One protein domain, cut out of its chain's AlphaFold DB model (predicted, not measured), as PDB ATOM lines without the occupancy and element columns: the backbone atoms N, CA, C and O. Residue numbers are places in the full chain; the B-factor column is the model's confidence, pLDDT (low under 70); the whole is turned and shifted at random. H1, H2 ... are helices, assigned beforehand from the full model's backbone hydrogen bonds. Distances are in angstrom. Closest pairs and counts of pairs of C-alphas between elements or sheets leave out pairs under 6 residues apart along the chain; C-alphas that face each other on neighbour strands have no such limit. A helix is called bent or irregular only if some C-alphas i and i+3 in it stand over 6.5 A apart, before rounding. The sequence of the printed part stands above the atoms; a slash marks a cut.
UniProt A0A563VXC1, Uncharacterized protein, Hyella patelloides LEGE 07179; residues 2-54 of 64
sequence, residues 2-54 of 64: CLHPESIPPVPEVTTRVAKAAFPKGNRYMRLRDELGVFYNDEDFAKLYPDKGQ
ATOM      1  N   CYS A   2     -44.877 -41.163  11.545       84.69
ATOM      2  CA  CYS A   2     -45.615 -39.890  11.642       84.69
ATOM      3  C   CYS A   2     -45.673 -39.237  10.255       84.69
ATOM      4  O   CYS A   2     -44.781 -39.487   9.438       84.69
ATOM      5  N   LEU A   3     -46.717 -38.451   9.985       88.19
ATOM      6  CA  LEU A   3     -46.879 -37.748   8.714       88.19
ATOM      7  C   LEU A   3     -46.162 -36.400   8.775       88.19
ATOM      8  O   LEU A   3     -46.311 -35.666   9.750       88.19
ATOM      9  N   HIS A   4     -45.412 -36.080   7.726       87.00
ATOM     10  CA  HIS A   4     -44.845 -34.754   7.512       87.00
ATOM     11  C   HIS A   4     -45.524 -34.186   6.269       87.00
ATOM     12  O   HIS A   4     -45.148 -34.603   5.177       87.00
ATOM     13  N   PRO A   5     -46.548 -33.326   6.421       85.94
ATOM     14  CA  PRO A   5     -47.292 -32.819   5.279       85.94
ATOM     15  C   PRO A   5     -46.395 -32.004   4.351       85.94
ATOM     16  O   PRO A   5     -45.773 -31.031   4.785       85.94
ATOM     17  N   GLU A   6     -46.339 -32.389   3.082       87.62
ATOM     18  CA  GLU A   6     -45.650 -31.644   2.038       87.62
ATOM     19  C   GLU A   6     -46.508 -31.587   0.771       87.62
ATOM     20  O   GLU A   6     -47.035 -32.585   0.281       87.62
ATOM     21  N   SER A   7     -46.635 -30.393   0.194       87.31
ATOM     22  CA  SER A   7     -47.327 -30.242  -1.082       87.31
ATOM     23  C   SER A   7     -46.537 -30.916  -2.201       87.31
ATOM     24  O   SER A   7     -45.330 -30.700  -2.324       87.31
ATOM     25  N   ILE A   8     -47.221 -31.632  -3.093       86.56
ATOM     26  CA  ILE A   8     -46.576 -32.208  -4.277       86.56
ATOM     27  C   ILE A   8     -46.061 -31.068  -5.177       86.56
ATOM     28  O   ILE A   8     -46.870 -30.287  -5.689       86.56
ATOM     29  N   PRO A   9     -44.741 -30.965  -5.429       89.38
ATOM     30  CA  PRO A   9     -44.203 -29.893  -6.250       89.38
ATOM     31  C   PRO A   9     -44.611 -30.051  -7.725       89.38
ATOM     32  O   PRO A   9     -44.870 -31.167  -8.206       89.38
ATOM     33  N   PRO A  10     -44.640 -28.946  -8.494       90.19
ATOM     34  CA  PRO A  10     -44.904 -29.008  -9.925       90.19
ATOM     35  C   PRO A  10     -43.834 -29.832 -10.652       90.19
ATOM     36  O   PRO A  10     -42.698 -29.971 -10.196       90.19
ATOM     37  N   VAL A  11     -44.181 -30.366 -11.827       91.00
ATOM     38  CA  VAL A  11     -43.205 -31.071 -12.672       91.00
ATOM     39  C   VAL A  11     -42.146 -30.086 -13.156       91.00
ATOM     40  O   VAL A  11     -42.510 -29.088 -13.783       91.00
ATOM     41  N   PRO A  12     -40.847 -30.370 -12.954       95.62
ATOM     42  CA  PRO A  12     -39.791 -29.553 -13.525       95.62
ATOM     43  C   PRO A  12     -39.918 -29.455 -15.046       95.62
ATOM     44  O   PRO A  12     -40.184 -30.442 -15.735       95.62
ATOM     45  N   GLU A  13     -39.670 -28.268 -15.591       96.19
ATOM     46  CA  GLU A  13     -39.870 -27.982 -17.014       96.19
ATOM     47  C   GLU A  13     -39.064 -28.923 -17.930       96.19
ATOM     48  O   GLU A  13     -39.570 -29.420 -18.938       96.19
ATOM     49  N   VAL A  14     -37.821 -29.227 -17.542       98.06
ATOM     50  CA  VAL A  14     -36.936 -30.151 -18.267       98.06
ATOM     51  C   VAL A  14     -37.547 -31.549 -18.340       98.06
ATOM     52  O   VAL A  14     -37.563 -32.155 -19.412       98.06
ATOM     53  N   THR A  15     -38.115 -32.041 -17.238       95.19
ATOM     54  CA  THR A  15     -38.794 -33.340 -17.195       95.19
ATOM     55  C   THR A  15     -39.990 -33.351 -18.139       95.19
ATOM     56  O   THR A  15     -40.139 -34.292 -18.914       95.19
ATOM     57  N   THR A  16     -40.795 -32.285 -18.157       93.88
ATOM     58  CA  THR A  16     -41.922 -32.150 -19.094       93.88
ATOM     59  C   THR A  16     -41.458 -32.199 -20.550       93.88
ATOM     60  O   THR A  16     -42.064 -32.899 -21.364       93.88
ATOM     61  N   ARG A  17     -40.369 -31.497 -20.892       96.06
ATOM     62  CA  ARG A  17     -39.798 -31.497 -22.249       96.06
ATOM     63  C   ARG A  17     -39.323 -32.887 -22.670       96.06
ATOM     64  O   ARG A  17     -39.716 -33.367 -23.731       96.06
ATOM     65  N   VAL A  18     -38.525 -33.547 -21.830       97.06
ATOM     66  CA  VAL A  18     -38.010 -34.899 -22.104       97.06
ATOM     67  C   VAL A  18     -39.157 -35.896 -22.233       97.06
ATOM     68  O   VAL A  18     -39.176 -36.698 -23.163       97.06
ATOM     69  N   ALA A  19     -40.149 -35.822 -21.347       95.12
ATOM     70  CA  ALA A  19     -41.265 -36.749 -21.357       95.12
ATOM     71  C   ALA A  19     -42.136 -36.579 -22.620       95.12
ATOM     72  O   ALA A  19     -42.500 -37.575 -23.242       95.12
ATOM     73  N   LYS A  20     -42.388 -35.341 -23.071       94.31
ATOM     74  CA  LYS A  20     -43.072 -35.071 -24.351       94.31
ATOM     75  C   LYS A  20     -42.276 -35.567 -25.562       94.31
ATOM     76  O   LYS A  20     -42.873 -36.074 -26.506       94.31
ATOM     77  N   ALA A  21     -40.948 -35.457 -25.537       96.81
ATOM     78  CA  ALA A  21     -40.093 -35.979 -26.604       96.81
ATOM     79  C   ALA A  21     -40.072 -37.521 -26.636       96.81
ATOM     80  O   ALA A  21     -40.122 -38.114 -27.710       96.81
ATOM     81  N   ALA A  22     -40.040 -38.170 -25.468       96.69
ATOM     82  CA  ALA A  22     -40.062 -39.628 -25.342       96.69
ATOM     83  C   ALA A  22     -41.434 -40.239 -25.683       96.69
ATOM     84  O   ALA A  22     -41.506 -41.342 -26.221       96.69
ATOM     85  N   PHE A  23     -42.522 -39.510 -25.412       95.94
ATOM     86  CA  PHE A  23     -43.893 -39.907 -25.731       95.94
ATOM     87  C   PHE A  23     -44.582 -38.845 -26.606       95.94
ATOM     88  O   PHE A  23     -45.454 -38.125 -26.114       95.94
ATOM     89  N   PRO A  24     -44.273 -38.755 -27.916       92.81
ATOM     90  CA  PRO A  24     -44.823 -37.711 -28.791       92.81
ATOM     91  C   PRO A  24     -46.353 -37.726 -28.915       92.81
ATOM     92  O   PRO A  24     -46.970 -36.693 -29.146       92.81
ATOM     93  N   LYS A  25     -46.978 -38.902 -28.753       93.69
ATOM     94  CA  LYS A  25     -48.444 -39.075 -28.730       93.69
ATOM     95  C   LYS A  25     -49.031 -39.024 -27.310       93.69
ATOM     96  O   LYS A  25     -50.217 -39.285 -27.128       93.69
ATOM     97  N   GLY A  26     -48.201 -38.738 -26.309       92.38
ATOM     98  CA  GLY A  26     -48.517 -38.896 -24.896       92.38
ATOM     99  C   GLY A  26     -48.616 -40.361 -24.464       92.38
ATOM    100  O   GLY A  26     -48.345 -41.295 -25.221       92.38
ATOM    101  N   ASN A  27     -49.010 -40.563 -23.209       94.88
ATOM    102  CA  ASN A  27     -49.380 -41.865 -22.666       94.88
ATOM    103  C   ASN A  27     -50.540 -41.705 -21.666       94.88
ATOM    104  O   ASN A  27     -50.880 -40.589 -21.267       94.88
ATOM    105  N   ARG A  28     -51.156 -42.822 -21.254       95.19
ATOM    106  CA  ARG A  28     -52.313 -42.793 -20.339       95.19
ATOM    107  C   ARG A  28     -52.007 -42.114 -19.004       95.19
ATOM    108  O   ARG A  28     -52.877 -41.436 -18.481       95.19
ATOM    109  N   TYR A  29     -50.794 -42.261 -18.476       91.75
ATOM    110  CA  TYR A  29     -50.409 -41.680 -17.188       91.75
ATOM    111  C   TYR A  29     -50.197 -40.167 -17.262       91.75
ATOM    112  O   TYR A  29     -50.541 -39.460 -16.321       91.75
ATOM    113  N   MET A  30     -49.681 -39.658 -18.382       93.25
ATOM    114  CA  MET A  30     -49.588 -38.216 -18.634       93.25
ATOM    115  C   MET A  30     -50.974 -37.590 -18.690       93.25
ATOM    116  O   MET A  30     -51.241 -36.647 -17.960       93.25
ATOM    117  N   ARG A  31     -51.878 -38.187 -19.475       92.56
ATOM    118  CA  ARG A  31     -53.266 -37.730 -19.560       92.56
ATOM    119  C   ARG A  31     -53.969 -37.796 -18.206       92.56
ATOM    120  O   ARG A  31     -54.636 -36.843 -17.834       92.56
ATOM    121  N   LEU A  32     -53.776 -38.888 -17.461       92.38
ATOM    122  CA  LEU A  32     -54.297 -39.024 -16.105       92.38
ATOM    123  C   LEU A  32     -53.817 -37.864 -15.235       92.38
ATOM    124  O   LEU A  32     -54.631 -37.224 -14.592       92.38
ATOM    125  N   ARG A  33     -52.518 -37.554 -15.242       90.00
ATOM    126  CA  ARG A  33     -51.978 -36.449 -14.450       90.00
ATOM    127  C   ARG A  33     -52.511 -35.082 -14.886       90.00
ATOM    128  O   ARG A  33     -52.767 -34.261 -14.015       90.00
ATOM    129  N   ASP A  34     -52.677 -34.846 -16.182       89.00
ATOM    130  CA  ASP A  34     -53.187 -33.575 -16.709       89.00
ATOM    131  C   ASP A  34     -54.681 -33.374 -16.398       89.00
ATOM    132  O   ASP A  34     -55.101 -32.266 -16.079       89.00
ATOM    133  N   GLU A  35     -55.486 -34.439 -16.479       92.06
ATOM    134  CA  GLU A  35     -56.930 -34.391 -16.209       92.06
ATOM    135  C   GLU A  35     -57.239 -34.389 -14.713       92.06
ATOM    136  O   GLU A  35     -58.158 -33.703 -14.270       92.06
ATOM    137  N   LEU A  36     -56.497 -35.187 -13.945       89.81
ATOM    138  CA  LEU A  36     -56.782 -35.413 -12.538       89.81
ATOM    139  C   LEU A  36     -56.000 -34.479 -11.605       89.81
ATOM    140  O   LEU A  36     -56.502 -34.078 -10.559       89.81
ATOM    141  N   GLY A  37     -54.770 -34.114 -11.960       86.62
ATOM    142  CA  GLY A  37     -53.916 -33.315 -11.087       86.62
ATOM    143  C   GLY A  37     -53.644 -33.991  -9.736       86.62
ATOM    144  O   GLY A  37     -53.450 -35.207  -9.652       86.62
ATOM    145  N   VAL A  38     -53.586 -33.183  -8.675       87.69
ATOM    146  CA  VAL A  38     -53.429 -33.652  -7.291       87.69
ATOM    147  C   VAL A  38     -54.816 -33.937  -6.714       87.69
ATOM    148  O   VAL A  38     -55.617 -33.022  -6.555       87.69
ATOM    149  N   PHE A  39     -55.092 -35.210  -6.423       88.25
ATOM    150  CA  PHE A  39     -56.385 -35.666  -5.889       88.25
ATOM    151  C   PHE A  39     -56.470 -35.651  -4.365       88.25
ATOM    152  O   PHE A  39     -57.554 -35.480  -3.820       88.25
ATOM    153  N   TYR A  40     -55.337 -35.863  -3.701       87.62
ATOM    154  CA  TYR A  40     -55.226 -35.909  -2.253       87.62
ATOM    155  C   TYR A  40     -54.068 -35.031  -1.819       87.62
ATOM    156  O   TYR A  40     -53.014 -35.048  -2.462       87.62
ATOM    157  N   ASN A  41     -54.264 -34.318  -0.720       89.25
ATOM    158  CA  ASN A  41     -53.193 -33.634  -0.017       89.25
ATOM    159  C   ASN A  41     -52.882 -34.384   1.278       89.25
ATOM    160  O   ASN A  41     -53.724 -35.108   1.816       89.25
ATOM    161  N   ASP A  42     -51.674 -34.211   1.798       90.31
ATOM    162  CA  ASP A  42     -51.259 -34.882   3.029       90.31
ATOM    163  C   ASP A  42     -52.169 -34.509   4.216       90.31
ATOM    164  O   ASP A  42     -52.442 -35.336   5.089       90.31
ATOM    165  N   GLU A  43     -52.728 -33.296   4.220       90.06
ATOM    166  CA  GLU A  43     -53.681 -32.820   5.224       90.06
ATOM    167  C   GLU A  43     -54.944 -33.687   5.316       90.06
ATOM    168  O   GLU A  43     -55.492 -33.841   6.413       90.06
ATOM    169  N   ASP A  44     -55.369 -34.312   4.212       91.75
ATOM    170  CA  ASP A  44     -56.523 -35.220   4.188       91.75
ATOM    171  C   ASP A  44     -56.294 -36.438   5.099       91.75
ATOM    172  O   ASP A  44     -57.238 -37.017   5.647       91.75
ATOM    173  N   PHE A  45     -55.028 -36.798   5.322       89.44
ATOM    174  CA  PHE A  45     -54.617 -37.939   6.131       89.44
ATOM    175  C   PHE A  45     -54.001 -37.551   7.475       89.44
ATOM    176  O   PHE A  45     -53.688 -38.447   8.260       89.44
ATOM    177  N   ALA A  46     -53.869 -36.260   7.795       88.62
ATOM    178  CA  ALA A  46     -53.191 -35.796   9.011       88.62
ATOM    179  C   ALA A  46     -53.739 -36.447  10.292       88.62
ATOM    180  O   ALA A  46     -52.981 -36.818  11.180       88.62
ATOM    181  N   LYS A  47     -55.055 -36.685  10.360       88.38
ATOM    182  CA  LYS A  47     -55.706 -37.319  11.521       88.38
ATOM    183  C   LYS A  47     -55.397 -38.811  11.685       88.38
ATOM    184  O   LYS A  47     -55.678 -39.367  12.742       88.38
ATOM    185  N   LEU A  48     -54.879 -39.471  10.649       89.12
ATOM    186  CA  LEU A  48     -54.549 -40.900  10.677       89.12
ATOM    187  C   LEU A  48     -53.139 -41.168  11.212       89.12
ATOM    188  O   LEU A  48     -52.806 -42.319  11.491       89.12
ATOM    189  N   TYR A  49     -52.318 -40.127  11.355       86.38
ATOM    190  CA  TYR A  49     -50.940 -40.252  11.799       86.38
ATOM    191  C   TYR A  49     -50.725 -39.507  13.120       86.38
ATOM    192  O   TYR A  49     -51.230 -38.403  13.297       86.38
ATOM    193  N   PRO A  50     -49.966 -40.086  14.066       82.44
ATOM    194  CA  PRO A  50     -49.583 -39.381  15.281       82.44
ATOM    195  C   PRO A  50     -48.571 -38.271  14.967       82.44
ATOM    196  O   PRO A  50     -47.702 -38.447  14.111       82.44
ATOM    197  N   ASP A  51     -48.615 -37.182  15.739       80.25
ATOM    198  CA  ASP A  51     -47.703 -36.029  15.605       80.25
ATOM    199  C   ASP A  51     -46.219 -36.405  15.757       80.25
ATOM    200  O   ASP A  51     -45.325 -35.707  15.284       80.25
ATOM    201  N   LYS A  52     -45.938 -37.509  16.458       80.88
ATOM    202  CA  LYS A  52     -44.592 -38.046  16.659       80.88
ATOM    203  C   LYS A  52     -44.539 -39.505  16.248       80.88
ATOM    204  O   LYS A  52     -45.457 -40.280  16.520       80.88
ATOM    205  N   GLY A  53     -43.429 -39.895  15.628       77.31
ATOM    206  CA  GLY A  53     -43.189 -41.282  15.262       77.31
ATOM    207  C   GLY A  53     -43.223 -42.184  16.496       77.31
ATOM    208  O   GLY A  53     -42.497 -41.957  17.460       77.31
ATOM    209  N   GLN A  54     -44.062 -43.216  16.467       70.56
ATOM    210  CA  GLN A  54     -44.064 -44.255  17.497       70.56
ATOM    211  C   GLN A  54     -43.029 -45.341  17.174       70.56
ATOM    212  O   GLN A  54     -42.907 -45.757  16.017       70.56
TER     213      GLN A  54
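This is residues 2 to 54 of the 64 residues of an uncharacterized protein of Hyella patelloides LEGE 07179 (UniProt A0A563VXC1). A long, narrow, open loop of chain folds back on itself: residues 2 to 12 run out, H1 and the turn after it make the far end, and H2 and H3 follow on the way back. The three short helices pack on none of one another. The 53 printed residues are all helix in class, with H1, H2 and H3 in that order holding 26, under half. The whole is extended, a rod spanning 46 by 20 by 15 A, with a radius of gyration of the C-alphas of 15.7 A.

Past residue 12, look for H1, residues 13 to 22, then H2, residues 28 to 36, and H3, residues 42 to 48; each pair is apart. In H1 and H2 every O i to N i+4 pair is within hydrogen-bond range; in H3 it is 1 of 3, beside 3 of 4 O i to N i+3 pairs. H3 is irregular, with C-alphas 44 and 47 7.7 A apart.

Find C-alpha 13 at (-39.870, -27.982, -17.014); from there H1 runs 14.3 A. H2 runs 11.6 A, and H3 10.3 A to C-alpha 48 at (-54.549, -40.900, 10.677).

The C-alphas of Cys 2 and Gln 54 are 7.5 A apart. Both links are tight, the printed part has no cut, and no printed residue is under 70 in pLDDT.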